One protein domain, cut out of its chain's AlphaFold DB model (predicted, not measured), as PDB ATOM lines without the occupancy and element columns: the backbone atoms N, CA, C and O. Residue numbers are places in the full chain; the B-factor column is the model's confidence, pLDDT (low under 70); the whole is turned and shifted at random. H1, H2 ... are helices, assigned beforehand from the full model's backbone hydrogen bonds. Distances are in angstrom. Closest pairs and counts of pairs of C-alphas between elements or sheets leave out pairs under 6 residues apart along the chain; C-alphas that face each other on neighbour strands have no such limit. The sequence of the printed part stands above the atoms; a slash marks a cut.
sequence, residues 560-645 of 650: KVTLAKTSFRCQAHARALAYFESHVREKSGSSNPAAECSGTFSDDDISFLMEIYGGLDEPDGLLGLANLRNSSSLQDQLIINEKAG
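This is residues 560 to 645 of the 650 residues of the protein "Non-specific serine/threonine protein kinase" of Aegilops tauschii subsp. strangulata (UniProt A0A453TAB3). Five helices run up and down in a bundle, each against the one before it, with H3 in the middle, the hairpin of H1 and H2 to one side of it and the hairpin of H4 and H5 to the other. A loop of residues 589 to 602 joins H2 to H3 and makes one far end of the domain. The printed part has 86 residues, with five named helices in the order H1 to H5 and no named strand: the class is all helix. It is compact, with a radius of gyration of the C-alphas of 12.7 A and spans of 37 by 28 by 19 A.

H1, residues 560 to 569, touches H2, residues 573 to 588, at a shallow tilt of 26 degrees; their closest C-alphas, Ala 564 and Ala 576, are 4.2 A apart. H2 touches H3, residues 603 to 616, at 22 degrees, closest at C-alphas 573 and 612, 5.8 A. H1 and H3 are close but not clearly touching. H3 touches H4, residues 619 to 628, at 5 degrees, closest at C-alphas 610 and 622, 5.9 A. H5, residues 634 to 644, touches H4, closest at C-alphas 644 and 619, 5.3 A. H3 touches H5 with residues 610 to 614 alone. H1 and H2 are apart from H4 and H5. In all five helices every O i to N i+4 pair is within hydrogen-bond range.

H1 begins at C-alpha 560 (-5.101, 50.314, 2.353). H2 is 21.4 A long and H3 19.9 A. H5 ends at C-alpha 644 (-15.886, 29.319, 19.164).

The C-alphas farthest apart, Glu 596 and Gly 645, are 37.4 A apart. The printed part has no cut. The link from H2 to H3 is long. Residues 590 to 600 and 631 to 632 have pLDDT under 70.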
ATOM      1  N   LYS A 560      -4.567  50.938   1.127       91.00
ATOM      2  CA  LYS A 560      -5.101  50.314   2.353       91.00
ATOM      3  C   LYS A 560      -5.030  48.788   2.341       91.00
ATOM      4  O   LYS A 560      -4.748  48.183   3.367       91.00
ATOM      5  N   VAL A 561      -5.212  48.161   1.176       91.25
ATOM      6  CA  VAL A 561      -5.070  46.703   1.018       91.25
ATOM      7  C   VAL A 561      -3.642  46.252   1.320       91.25
ATOM      8  O   VAL A 561      -3.447  45.244   1.997       91.25
ATOM      9  N   THR A 562      -2.637  47.003   0.859       91.00
ATOM     10  CA  THR A 562      -1.235  46.701   1.162       91.00
ATOM     11  C   THR A 562      -0.981  46.838   2.660       91.00
ATOM     12  O   THR A 562      -0.416  45.921   3.247       91.00
ATOM     13  N   LEU A 563      -1.463  47.915   3.294       92.50
ATOM     14  CA  LEU A 563      -1.362  48.110   4.748       92.50
ATOM     15  C   LEU A 563      -2.047  46.992   5.547       92.50
ATOM     16  O   LEU A 563      -1.516  46.550   6.565       92.50
ATOM     17  N   ALA A 564      -3.201  46.506   5.090       92.12
ATOM     18  CA  ALA A 564      -3.913  45.413   5.738       92.12
ATOM     19  C   ALA A 564      -3.142  44.089   5.639       92.12
ATOM     20  O   ALA A 564      -2.914  43.433   6.655       92.12
ATOM     21  N   LYS A 565      -2.667  43.724   4.440       90.56
ATOM     22  CA  LYS A 565      -1.882  42.496   4.216       90.56
ATOM     23  C   LYS A 565      -0.569  42.493   4.997       90.56
ATOM     24  O   LYS A 565      -0.203  41.475   5.581       90.56
ATOM     25  N   THR A 566       0.135  43.625   5.049       89.62
ATOM     26  CA  THR A 566       1.366  43.738   5.843       89.62
ATOM     27  C   THR A 566       1.089  43.710   7.344       89.62
ATOM     28  O   THR A 566       1.825  43.052   8.074       89.62
ATOM     29  N   SER A 567       0.013  44.355   7.812       90.56
ATOM     30  CA  SER A 567      -0.404  44.305   9.223       90.56
ATOM     31  C   SER A 567      -0.754  42.884   9.658       90.56
ATOM     32  O   SER A 567      -0.316  42.450  10.722       90.56
ATOM     33  N   PHE A 568      -1.492  42.152   8.818       89.62
ATOM     34  CA  PHE A 568      -1.862  40.761   9.067       89.62
ATOM     35  C   PHE A 568      -0.622  39.870   9.197       89.62
ATOM     36  O   PHE A 568      -0.497  39.118  10.160       89.62
ATOM     37  N   ARG A 569       0.358  40.036   8.298       85.56
ATOM     38  CA  ARG A 569       1.643  39.328   8.379       85.56
ATOM     39  C   ARG A 569       2.394  39.607   9.685       85.56
ATOM     40  O   ARG A 569       2.999  38.698  10.240       85.56
ATOM     41  N   CYS A 570       2.366  40.845  10.172       84.56
ATOM     42  CA  CYS A 570       3.001  41.231  11.434       84.56
ATOM     43  C   CYS A 570       2.190  40.840  12.684       84.56
ATOM     44  O   CYS A 570       2.510  41.331  13.764       84.56
ATOM     45  N   GLN A 571       1.140  40.018  12.550       87.06
ATOM     46  CA  GLN A 571       0.225  39.628  13.635       87.06
ATOM     47  C   GLN A 571      -0.473  40.817  14.322       87.06
ATOM     48  O   GLN A 571      -0.976  40.716  15.439       87.06
ATOM     49  N   ALA A 572      -0.547  41.968  13.649       89.06
ATOM     50  CA  ALA A 572      -1.266  43.144  14.123       89.06
ATOM     51  C   ALA A 572      -2.712  43.108  13.602       89.06
ATOM     52  O   ALA A 572      -3.120  43.956  12.804       89.06
ATOM     53  N   HIS A 573      -3.482  42.101  14.030       91.25
ATOM     54  CA  HIS A 573      -4.806  41.802  13.474       91.25
ATOM     55  C   HIS A 573      -5.800  42.968  13.609       91.25
ATOM     56  O   HIS A 573      -6.479  43.297  12.641       91.25
ATOM     57  N   ALA A 574      -5.806  43.687  14.738       91.75
ATOM     58  CA  ALA A 574      -6.679  44.853  14.932       91.75
ATOM     59  C   ALA A 574      -6.374  45.995  13.940       91.75
ATOM     60  O   ALA A 574      -7.279  46.639  13.411       91.75
ATOM     61  N   ARG A 575      -5.089  46.215  13.627       91.31
ATOM     62  CA  ARG A 575      -4.660  47.195  12.619       91.31
ATOM     63  C   ARG A 575      -5.026  46.730  11.207       91.31
ATOM     64  O   ARG A 575      -5.487  47.532  10.398       91.31
ATOM     65  N   ALA A 576      -4.844  45.439  10.918       93.31
ATOM     66  CA  ALA A 576      -5.241  44.850   9.643       93.31
ATOM     67  C   ALA A 576      -6.745  45.022   9.395       93.31
ATOM     68  O   ALA A 576      -7.133  45.457   8.310       93.31
ATOM     69  N   LEU A 577      -7.559  44.766  10.426       93.19
ATOM     70  CA  LEU A 577      -9.004  44.958  10.401       93.19
ATOM     71  C   LEU A 577      -9.361  46.413  10.097       93.19
ATOM     72  O   LEU A 577     -10.097  46.662   9.149       93.19
ATOM     73  N   ALA A 578      -8.786  47.373  10.826       92.25
ATOM     74  CA  ALA A 578      -9.080  48.794  10.634       92.25
ATOM     75  C   ALA A 578      -8.809  49.272   9.192       92.25
ATOM     76  O   ALA A 578      -9.642  49.955   8.588       92.25
ATOM     77  N   TYR A 579      -7.665  48.895   8.606       92.94
ATOM     78  CA  TYR A 579      -7.347  49.272   7.225       92.94
ATOM     79  C   TYR A 579      -8.233  48.569   6.201       92.94
ATOM     80  O   TYR A 579      -8.681  49.204   5.242       92.94
ATOM     81  N   PHE A 580      -8.476  47.270   6.382       92.00
ATOM     82  CA  PHE A 580      -9.248  46.498   5.418       92.00
ATOM     83  C   PHE A 580     -10.732  46.858   5.458       92.00
ATOM     84  O   PHE A 580     -11.342  47.051   4.412       92.00
ATOM     85  N   GLU A 581     -11.297  47.060   6.645       89.50
ATOM     86  CA  GLU A 581     -12.669  47.529   6.795       89.50
ATOM     87  C   GLU A 581     -12.847  48.913   6.155       89.50
ATOM     88  O   GLU A 581     -13.803  49.134   5.415       89.50
ATOM     89  N   SER A 582     -11.898  49.833   6.359       89.38
ATOM     90  CA  SER A 582     -11.925  51.138   5.694       89.38
ATOM     91  C   SER A 582     -11.876  51.013   4.164       89.38
ATOM     92  O   SER A 582     -12.593  51.736   3.474       89.38
ATOM     93  N   HIS A 583     -11.087  50.076   3.627       89.12
ATOM     94  CA  HIS A 583     -11.043  49.792   2.190       89.12
ATOM     95  C   HIS A 583     -12.376  49.251   1.660       89.12
ATOM     96  O   HIS A 583     -12.885  49.733   0.648       89.12
ATOM     97  N   VAL A 584     -12.956  48.269   2.351       86.81
ATOM     98  CA  VAL A 584     -14.232  47.657   1.967       86.81
ATOM     99  C   VAL A 584     -15.368  48.676   2.051       86.81
ATOM    100  O   VAL A 584     -16.192  48.730   1.142       86.81
ATOM    101  N   ARG A 585     -15.382  49.546   3.069       85.00
ATOM    102  CA  ARG A 585     -16.371  50.627   3.197       85.00
ATOM    103  C   ARG A 585     -16.309  51.624   2.038       85.00
ATOM    104  O   ARG A 585     -17.353  52.059   1.569       85.00
ATOM    105  N   GLU A 586     -15.117  51.964   1.549       84.19
ATOM    106  CA  GLU A 586     -14.954  52.856   0.388       84.19
ATOM    107  C   GLU A 586     -15.323  52.187  -0.942       84.19
ATOM    108  O   GLU A 586     -15.868  52.840  -1.826       84.19
ATOM    109  N   LYS A 587     -15.027  50.890  -1.093       82.88
ATOM    110  CA  LYS A 587     -15.285  50.123  -2.321       82.88
ATOM    111  C   LYS A 587     -16.749  49.706  -2.460       82.88
ATOM    112  O   LYS A 587     -17.322  49.818  -3.540       82.88
ATOM    113  N   SER A 588     -17.323  49.187  -1.378       74.94
ATOM    114  CA  SER A 588     -18.625  48.521  -1.365       74.94
ATOM    115  C   SER A 588     -19.684  49.285  -0.571       74.94
ATOM    116  O   SER A 588     -20.853  48.972  -0.723       74.94
ATOM    117  N   GLY A 589     -19.351  50.295   0.236       71.50
ATOM    118  CA  GLY A 589     -20.319  50.971   1.108       71.50
ATOM    119  C   GLY A 589     -20.504  50.264   2.456       71.50
ATOM    120  O   GLY A 589     -19.647  49.501   2.898       71.50
ATOM    121  N   SER A 590     -21.609  50.539   3.151       66.38
ATOM    122  CA  SER A 590     -21.884  50.015   4.498       66.38
ATOM    123  C   SER A 590     -23.258  49.351   4.545       66.38
ATOM    124  O   SER A 590     -24.174  49.737   3.826       66.38
ATOM    125  N   SER A 591     -23.416  48.343   5.402       57.56
ATOM    126  CA  SER A 591     -24.689  47.632   5.590       57.56
ATOM    127  C   SER A 591     -25.608  48.286   6.625       57.56
ATOM    128  O   SER A 591     -26.602  47.681   7.022       57.56
ATOM    129  N   ASN A 592     -25.298  49.501   7.094       63.00
ATOM    130  CA  ASN A 592     -26.178  50.207   8.022       63.00
ATOM    131  C   ASN A 592     -27.339  50.912   7.268       63.00
ATOM    132  O   ASN A 592     -27.155  51.352   6.135       63.00
ATOM    133  N   PRO A 593     -28.535  51.069   7.876       54.16
ATOM    134  CA  PRO A 593     -29.680  51.736   7.237       54.16
ATOM    135  C   PRO A 593     -29.458  53.222   6.906       54.16
ATOM    136  O   PRO A 593     -30.266  53.824   6.207       54.16
ATOM    137  N   ALA A 594     -28.399  53.822   7.452       52.97
ATOM    138  CA  ALA A 594     -27.995  55.209   7.246       52.97
ATOM    139  C   ALA A 594     -26.858  55.346   6.209       52.97
ATOM    140  O   ALA A 594     -26.295  56.430   6.061       52.97
ATOM    141  N   ALA A 595     -26.483  54.260   5.526       56.34
ATOM    142  CA  ALA A 595     -25.380  54.228   4.585       56.34
ATOM    143  C   ALA A 595     -25.870  54.672   3.210       56.34
ATOM    144  O   ALA A 595     -26.937  54.263   2.756       56.34
ATOM    145  N   GLU A 596     -25.063  55.482   2.526       52.03
ATOM    146  CA  GLU A 596     -25.410  56.018   1.203       52.03
ATOM    147  C   GLU A 596     -25.522  54.923   0.126       52.03
ATOM    148  O   GLU A 596     -26.277  55.080  -0.831       52.03
ATOM    149  N   CYS A 597     -24.830  53.789   0.309       53.94
ATOM    150  CA  CYS A 597     -24.868  52.624  -0.574       53.94
ATOM    151  C   CYS A 597     -24.946  51.325   0.243       53.94
ATOM    152  O   CYS A 597     -24.082  51.071   1.085       53.94
ATOM    153  N   SER A 598     -25.937  50.480  -0.055       58.59
ATOM    154  CA  SER A 598     -26.045  49.107   0.451       58.59
ATOM    155  C   SER A 598     -25.022  48.211  -0.249       58.59
ATOM    156  O   SER A 598     -25.127  47.968  -1.453       58.59
ATOM    157  N   GLY A 599     -24.018  47.750   0.496       61.84
ATOM    158  CA  GLY A 599     -22.864  47.085  -0.096       61.84
ATOM    159  C   GLY A 599     -23.071  45.629  -0.463       61.84
ATOM    160  O   GLY A 599     -23.455  44.813   0.367       61.84
ATOM    161  N   THR A 600     -22.766  45.298  -1.720       66.75
ATOM    162  CA  THR A 600     -22.485  43.918  -2.130       66.75
ATOM    163  C   THR A 600     -21.000  43.661  -1.880       66.75
ATOM    164  O   THR A 600     -20.140  44.321  -2.472       66.75
ATOM    165  N   PHE A 601     -20.691  42.748  -0.964       76.31
ATOM    166  CA  PHE A 601     -19.315  42.381  -0.632       76.31
ATOM    167  C   PHE A 601     -18.839  41.260  -1.553       76.31
ATOM    168  O   PHE A 601     -19.609  40.361  -1.891       76.31
ATOM    169  N   SER A 602     -17.580  41.325  -1.988       82.19
ATOM    170  CA  SER A 602     -17.001  40.234  -2.768       82.19
ATOM    171  C   SER A 602     -16.591  39.083  -1.848       82.19
ATOM    172  O   SER A 602     -16.115  39.316  -0.735       82.19
ATOM    173  N   ASP A 603     -16.746  37.845  -2.316       81.56
ATOM    174  CA  ASP A 603     -16.383  36.650  -1.544       81.56
ATOM    175  C   ASP A 603     -14.875  36.626  -1.190       81.56
ATOM    176  O   ASP A 603     -14.498  36.091  -0.145       81.56
ATOM    177  N   ASP A 604     -14.019  37.257  -2.005       84.19
ATOM    178  CA  ASP A 604     -12.582  37.419  -1.736       84.19
ATOM    179  C   ASP A 604     -12.323  38.372  -0.556       84.19
ATOM    180  O   ASP A 604     -11.502  38.076   0.315       84.19
ATOM    181  N   ASP A 605     -13.045  39.500  -0.496       85.50
ATOM    182  CA  ASP A 605     -12.921  40.461   0.606       85.50
ATOM    183  C   ASP A 605     -13.409  39.837   1.927       85.50
ATOM    184  O   ASP A 605     -12.782  40.018   2.972       85.50
ATOM    185  N   ILE A 606     -14.493  39.054   1.879       85.44
ATOM    186  CA  ILE A 606     -15.010  38.320   3.044       85.44
ATOM    187  C   ILE A 606     -14.001  37.270   3.509       85.44
ATOM    188  O   ILE A 606     -13.739  37.180   4.704       85.44
ATOM    189  N   SER A 607     -13.395  36.516   2.587       87.44
ATOM    190  CA  SER A 607     -12.414  35.480   2.937       87.44
ATOM    191  C   SER A 607     -11.224  36.074   3.698       87.44
ATOM    192  O   SER A 607     -10.838  35.562   4.747       87.44
ATOM    193  N   PHE A 608     -10.693  37.210   3.238       88.62
ATOM    194  CA  PHE A 608      -9.595  37.881   3.934       88.62
ATOM    195  C   PHE A 608     -10.023  38.499   5.278       88.62
ATOM    196  O   PHE A 608      -9.265  38.452   6.247       88.62
ATOM    197  N   LEU A 609     -11.244  39.037   5.389       88.50
ATOM    198  CA  LEU A 609     -11.788  39.475   6.682       88.50
ATOM    199  C   LEU A 609     -11.907  38.314   7.668       88.50
ATOM    200  O   LEU A 609     -11.529  38.465   8.825       88.50
ATOM    201  N   MET A 610     -12.385  37.156   7.217       87.00
ATOM    202  CA  MET A 610     -12.484  35.964   8.053       87.00
ATOM    203  C   MET A 610     -11.113  35.497   8.552       87.00
ATOM    204  O   MET A 610     -10.988  35.142   9.721       87.00
ATOM    205  N   GLU A 611     -10.062  35.574   7.732       88.44
ATOM    206  CA  GLU A 611      -8.691  35.319   8.194       88.44
ATOM    207  C   GLU A 611      -8.264  36.301   9.299       88.44
ATOM    208  O   GLU A 611      -7.683  35.891  10.307       88.44
ATOM    209  N   ILE A 612      -8.578  37.595   9.151       90.25
ATOM    210  CA  ILE A 612      -8.264  38.619  10.160       90.25
ATOM    211  C   ILE A 612      -9.013  38.355  11.473       90.25
ATOM    212  O   ILE A 612      -8.378  38.348  12.527       90.25
ATOM    213  N   TYR A 613     -10.328  38.117  11.422       89.50
ATOM    214  CA  TYR A 613     -11.150  37.817  12.605       89.50
ATOM    215  C   TYR A 613     -10.752  36.492  13.265       89.50
ATOM    216  O   TYR A 613     -10.744  36.392  14.489       89.50
ATOM    217  N   GLY A 614     -10.332  35.502  12.474       87.31
ATOM    218  CA  GLY A 614      -9.760  34.262  12.985       87.31
ATOM    219  C   GLY A 614      -8.452  34.485  13.751       87.31
ATOM    220  O   GLY A 614      -8.169  33.746  14.687       87.31
ATOM    221  N   GLY A 615      -7.667  35.505  13.393       86.62
ATOM    222  CA  GLY A 615      -6.482  35.928  14.150       86.62
ATOM    223  C   GLY A 615      -6.782  36.805  15.373       86.62
ATOM    224  O   GLY A 615      -5.937  36.913  16.254       86.62
ATOM    225  N   LEU A 616      -7.963  37.431  15.436       87.44
ATOM    226  CA  LEU A 616      -8.452  38.155  16.619       87.44
ATOM    227  C   LEU A 616      -9.102  37.233  17.658       87.44
ATOM    228  O   LEU A 616      -9.374  37.686  18.765       87.44
ATOM    229  N   ASP A 617      -9.345  35.968  17.298       85.38
ATOM    230  CA  ASP A 617     -10.106  35.005  18.098       85.38
ATOM    231  C   ASP A 617     -11.514  35.529  18.471       85.38
ATOM    232  O   ASP A 617     -12.007  35.314  19.576       85.38
ATOM    233  N   GLU A 618     -12.182  36.209  17.526       87.94
ATOM    234  CA  GLU A 618     -13.538  36.760  17.688       87.94
ATOM    235  C   GLU A 618     -14.587  35.938  16.899       87.94
ATOM    236  O   GLU A 618     -14.864  36.235  15.729       87.94
ATOM    237  N   PRO A 619     -15.208  34.906  17.509       85.31
ATOM    238  CA  PRO A 619     -16.145  34.013  16.816       85.31
ATOM    239  C   PRO A 619     -17.440  34.710  16.369       85.31
ATOM    240  O   PRO A 619     -17.969  34.402  15.300       85.31
ATOM    241  N   ASP A 620     -17.922  35.693  17.136       86.75
ATOM    242  CA  ASP A 620     -19.136  36.451  16.810       86.75
ATOM    243  C   ASP A 620     -18.989  37.220  15.487       86.75
ATOM    244  O   ASP A 620     -19.903  37.246  14.658       86.75
ATOM    245  N   GLY A 621     -17.811  37.807  15.255       85.56
ATOM    246  CA  GLY A 621     -17.491  38.506  14.010       85.56
ATOM    247  C   GLY A 621     -17.418  37.562  12.810       85.56
ATOM    248  O   GLY A 621     -17.932  37.885  11.737       85.56
ATOM    249  N   LEU A 622     -16.861  36.359  12.997       86.56
ATOM    250  CA  LEU A 622     -16.807  35.326  11.955       86.56
ATOM    251  C   LEU A 622     -18.205  34.854  11.533       86.56
ATOM    252  O   LEU A 622     -18.473  34.739  10.336       86.56
ATOM    253  N   LEU A 623     -19.109  34.639  12.495       83.81
ATOM    254  CA  LEU A 623     -20.511  34.303  12.224       83.81
ATOM    255  C   LEU A 623     -21.212  35.406  11.424       83.81
ATOM    256  O   LEU A 623     -21.938  35.126  10.469       83.81
ATOM    257  N   GLY A 624     -20.974  36.669  11.790       83.94
ATOM    258  CA  GLY A 624     -21.490  37.823  11.057       83.94
ATOM    259  C   GLY A 624     -21.023  37.847   9.600       83.94
ATOM    260  O   GLY A 624     -21.842  38.015   8.697       83.94
ATOM    261  N   LEU A 625     -19.729  37.623   9.361       83.06
ATOM    262  CA  LEU A 625     -19.133  37.624   8.021       83.06
ATOM    263  C   LEU A 625     -19.593  36.450   7.153       83.06
ATOM    264  O   LEU A 625     -19.867  36.644   5.970       83.06
ATOM    265  N   ALA A 626     -19.734  35.253   7.728       83.12
ATOM    266  CA  ALA A 626     -20.220  34.086   6.996       83.12
ATOM    267  C   ALA A 626     -21.646  34.288   6.458       83.12
ATOM    268  O   ALA A 626     -21.949  33.861   5.346       83.12
ATOM    269  N   ASN A 627     -22.499  35.009   7.196       81.00
ATOM    270  CA  ASN A 627     -23.851  35.357   6.746       81.00
ATOM    271  C   ASN A 627     -23.876  36.400   5.615       81.00
ATOM    272  O   ASN A 627     -24.874  36.502   4.903       81.00
ATOM    273  N   LEU A 628     -22.809  37.188   5.452       78.38
ATOM    274  CA  LEU A 628     -22.682  38.172   4.370       78.38
ATOM    275  C   LEU A 628     -22.178  37.551   3.062       78.38
ATOM    276  O   LEU A 628     -22.211  38.208   2.021       78.38
ATOM    277  N   ARG A 629     -21.698  36.304   3.104       76.38
ATOM    278  CA  ARG A 629     -21.168  35.598   1.940       76.38
ATOM    279  C   ARG A 629     -22.302  35.074   1.066       76.38
ATOM    280  O   ARG A 629     -23.290  34.540   1.559       76.38
ATOM    281  N   ASN A 630     -22.137  35.165  -0.255       71.56
ATOM    282  CA  ASN A 630     -23.140  34.657  -1.197       71.56
ATOM    283  C   ASN A 630     -23.137  33.120  -1.288       71.56
ATOM    284  O   ASN A 630     -24.134  32.517  -1.685       71.56
ATOM    285  N   SER A 631     -22.012  32.489  -0.944       69.75
ATOM    286  CA  SER A 631     -21.812  31.042  -0.975       69.75
ATOM    287  C   SER A 631     -21.267  30.544   0.367       69.75
ATOM    288  O   SER A 631     -20.222  30.989   0.826       69.75
ATOM    289  N   SER A 632     -21.971  29.621   1.025       66.75
ATOM    290  CA  SER A 632     -21.500  29.022   2.278       66.75
ATOM    291  C   SER A 632     -20.376  28.019   2.000       66.75
ATOM    292  O   SER A 632     -20.605  27.023   1.307       66.75
ATOM    293  N   SER A 633     -19.183  28.244   2.553       75.12
ATOM    294  CA  SER A 633     -18.071  27.289   2.497       75.12
ATOM    295  C   SER A 633     -18.028  26.433   3.766       75.12
ATOM    296  O   SER A 633     -18.164  26.943   4.874       75.12
ATOM    297  N   LEU A 634     -17.789  25.124   3.622       77.81
ATOM    298  CA  LEU A 634     -17.569  24.223   4.766       77.81
ATOM    299  C   LEU A 634     -16.331  24.622   5.582       77.81
ATOM    300  O   LEU A 634     -16.312  24.461   6.797       77.81
ATOM    301  N   GLN A 635     -15.315  25.186   4.921       78.38
ATOM    302  CA  GLN A 635     -14.100  25.659   5.581       78.38
ATOM    303  C   GLN A 635     -14.396  26.800   6.563       78.38
ATOM    304  O   GLN A 635     -13.767  26.884   7.615       78.38
ATOM    305  N   ASP A 636     -15.383  27.641   6.247       77.19
ATOM    306  CA  ASP A 636     -15.785  28.766   7.090       77.19
ATOM    307  C   ASP A 636     -16.431  28.262   8.383       77.19
ATOM    308  O   ASP A 636     -16.126  28.761   9.462       77.19
ATOM    309  N   GLN A 637     -17.280  27.232   8.284       77.75
ATOM    310  CA  GLN A 637     -17.929  26.609   9.440       77.75
ATOM    311  C   GLN A 637     -16.919  25.925  10.362       77.75
ATOM    312  O   GLN A 637     -17.034  26.047  11.578       77.75
ATOM    313  N   LEU A 638     -15.901  25.269   9.796       82.81
ATOM    314  CA  LEU A 638     -14.814  24.684  10.582       82.81
ATOM    315  C   LEU A 638     -14.050  25.756  11.366       82.81
ATOM    316  O   LEU A 638     -13.870  25.601  12.568       82.81
ATOM    317  N   ILE A 639     -13.662  26.860  10.718       81.50
ATOM    318  CA  ILE A 639     -12.930  27.954  11.378       81.50
ATOM    319  C   ILE A 639     -13.793  28.607  12.466       81.50
ATOM    320  O   ILE A 639     -13.305  28.871  13.562       81.50
ATOM    321  N   ILE A 640     -15.079  28.846  12.193       83.00
ATOM    322  CA  ILE A 640     -16.018  29.397  13.178       83.00
ATOM    323  C   ILE A 640     -16.106  28.487  14.405       83.00
ATOM    324  O   ILE A 640     -15.945  28.965  15.527       83.00
ATOM    325  N   ASN A 641     -16.331  27.188  14.200       82.50
ATOM    326  CA  ASN A 641     -16.502  26.234  15.293       82.50
ATOM    327  C   ASN A 641     -15.197  26.017  16.072       82.50
ATOM    328  O   ASN A 641     -15.228  25.930  17.300       82.50
ATOM    329  N   GLU A 642     -14.049  26.010  15.388       84.75
ATOM    330  CA  GLU A 642     -12.720  25.952  16.002       84.75
ATOM    331  C   GLU A 642     -12.492  27.150  16.935       84.75
ATOM    332  O   GLU A 642     -12.110  26.982  18.095       84.75
ATOM    333  N   LYS A 643     -12.788  28.364  16.458       83.31
ATOM    334  CA  LYS A 643     -12.592  29.607  17.217       83.31
ATOM    335  C   LYS A 643     -13.637  29.832  18.307       83.31
ATOM    336  O   LYS A 643     -13.313  30.408  19.339       83.31
ATOM    337  N   ALA A 644     -14.857  29.332  18.126       83.12
ATOM    338  CA  ALA A 644     -15.886  29.319  19.164       83.12
ATOM    339  C   ALA A 644     -15.613  28.279  20.269       83.12
ATOM    340  O   ALA A 644     -16.268  28.301  21.310       83.12
ATOM    341  N   GLY A 645     -14.654  27.366  20.064       82.56
ATOM    342  CA  GLY A 645     -14.354  26.276  20.994       82.56
ATOM    343  C   GLY A 645     -15.340  25.104  20.921       82.56
ATOM    344  O   GLY A 645     -15.318  24.228  21.789       82.56
TER     345      GLY A 645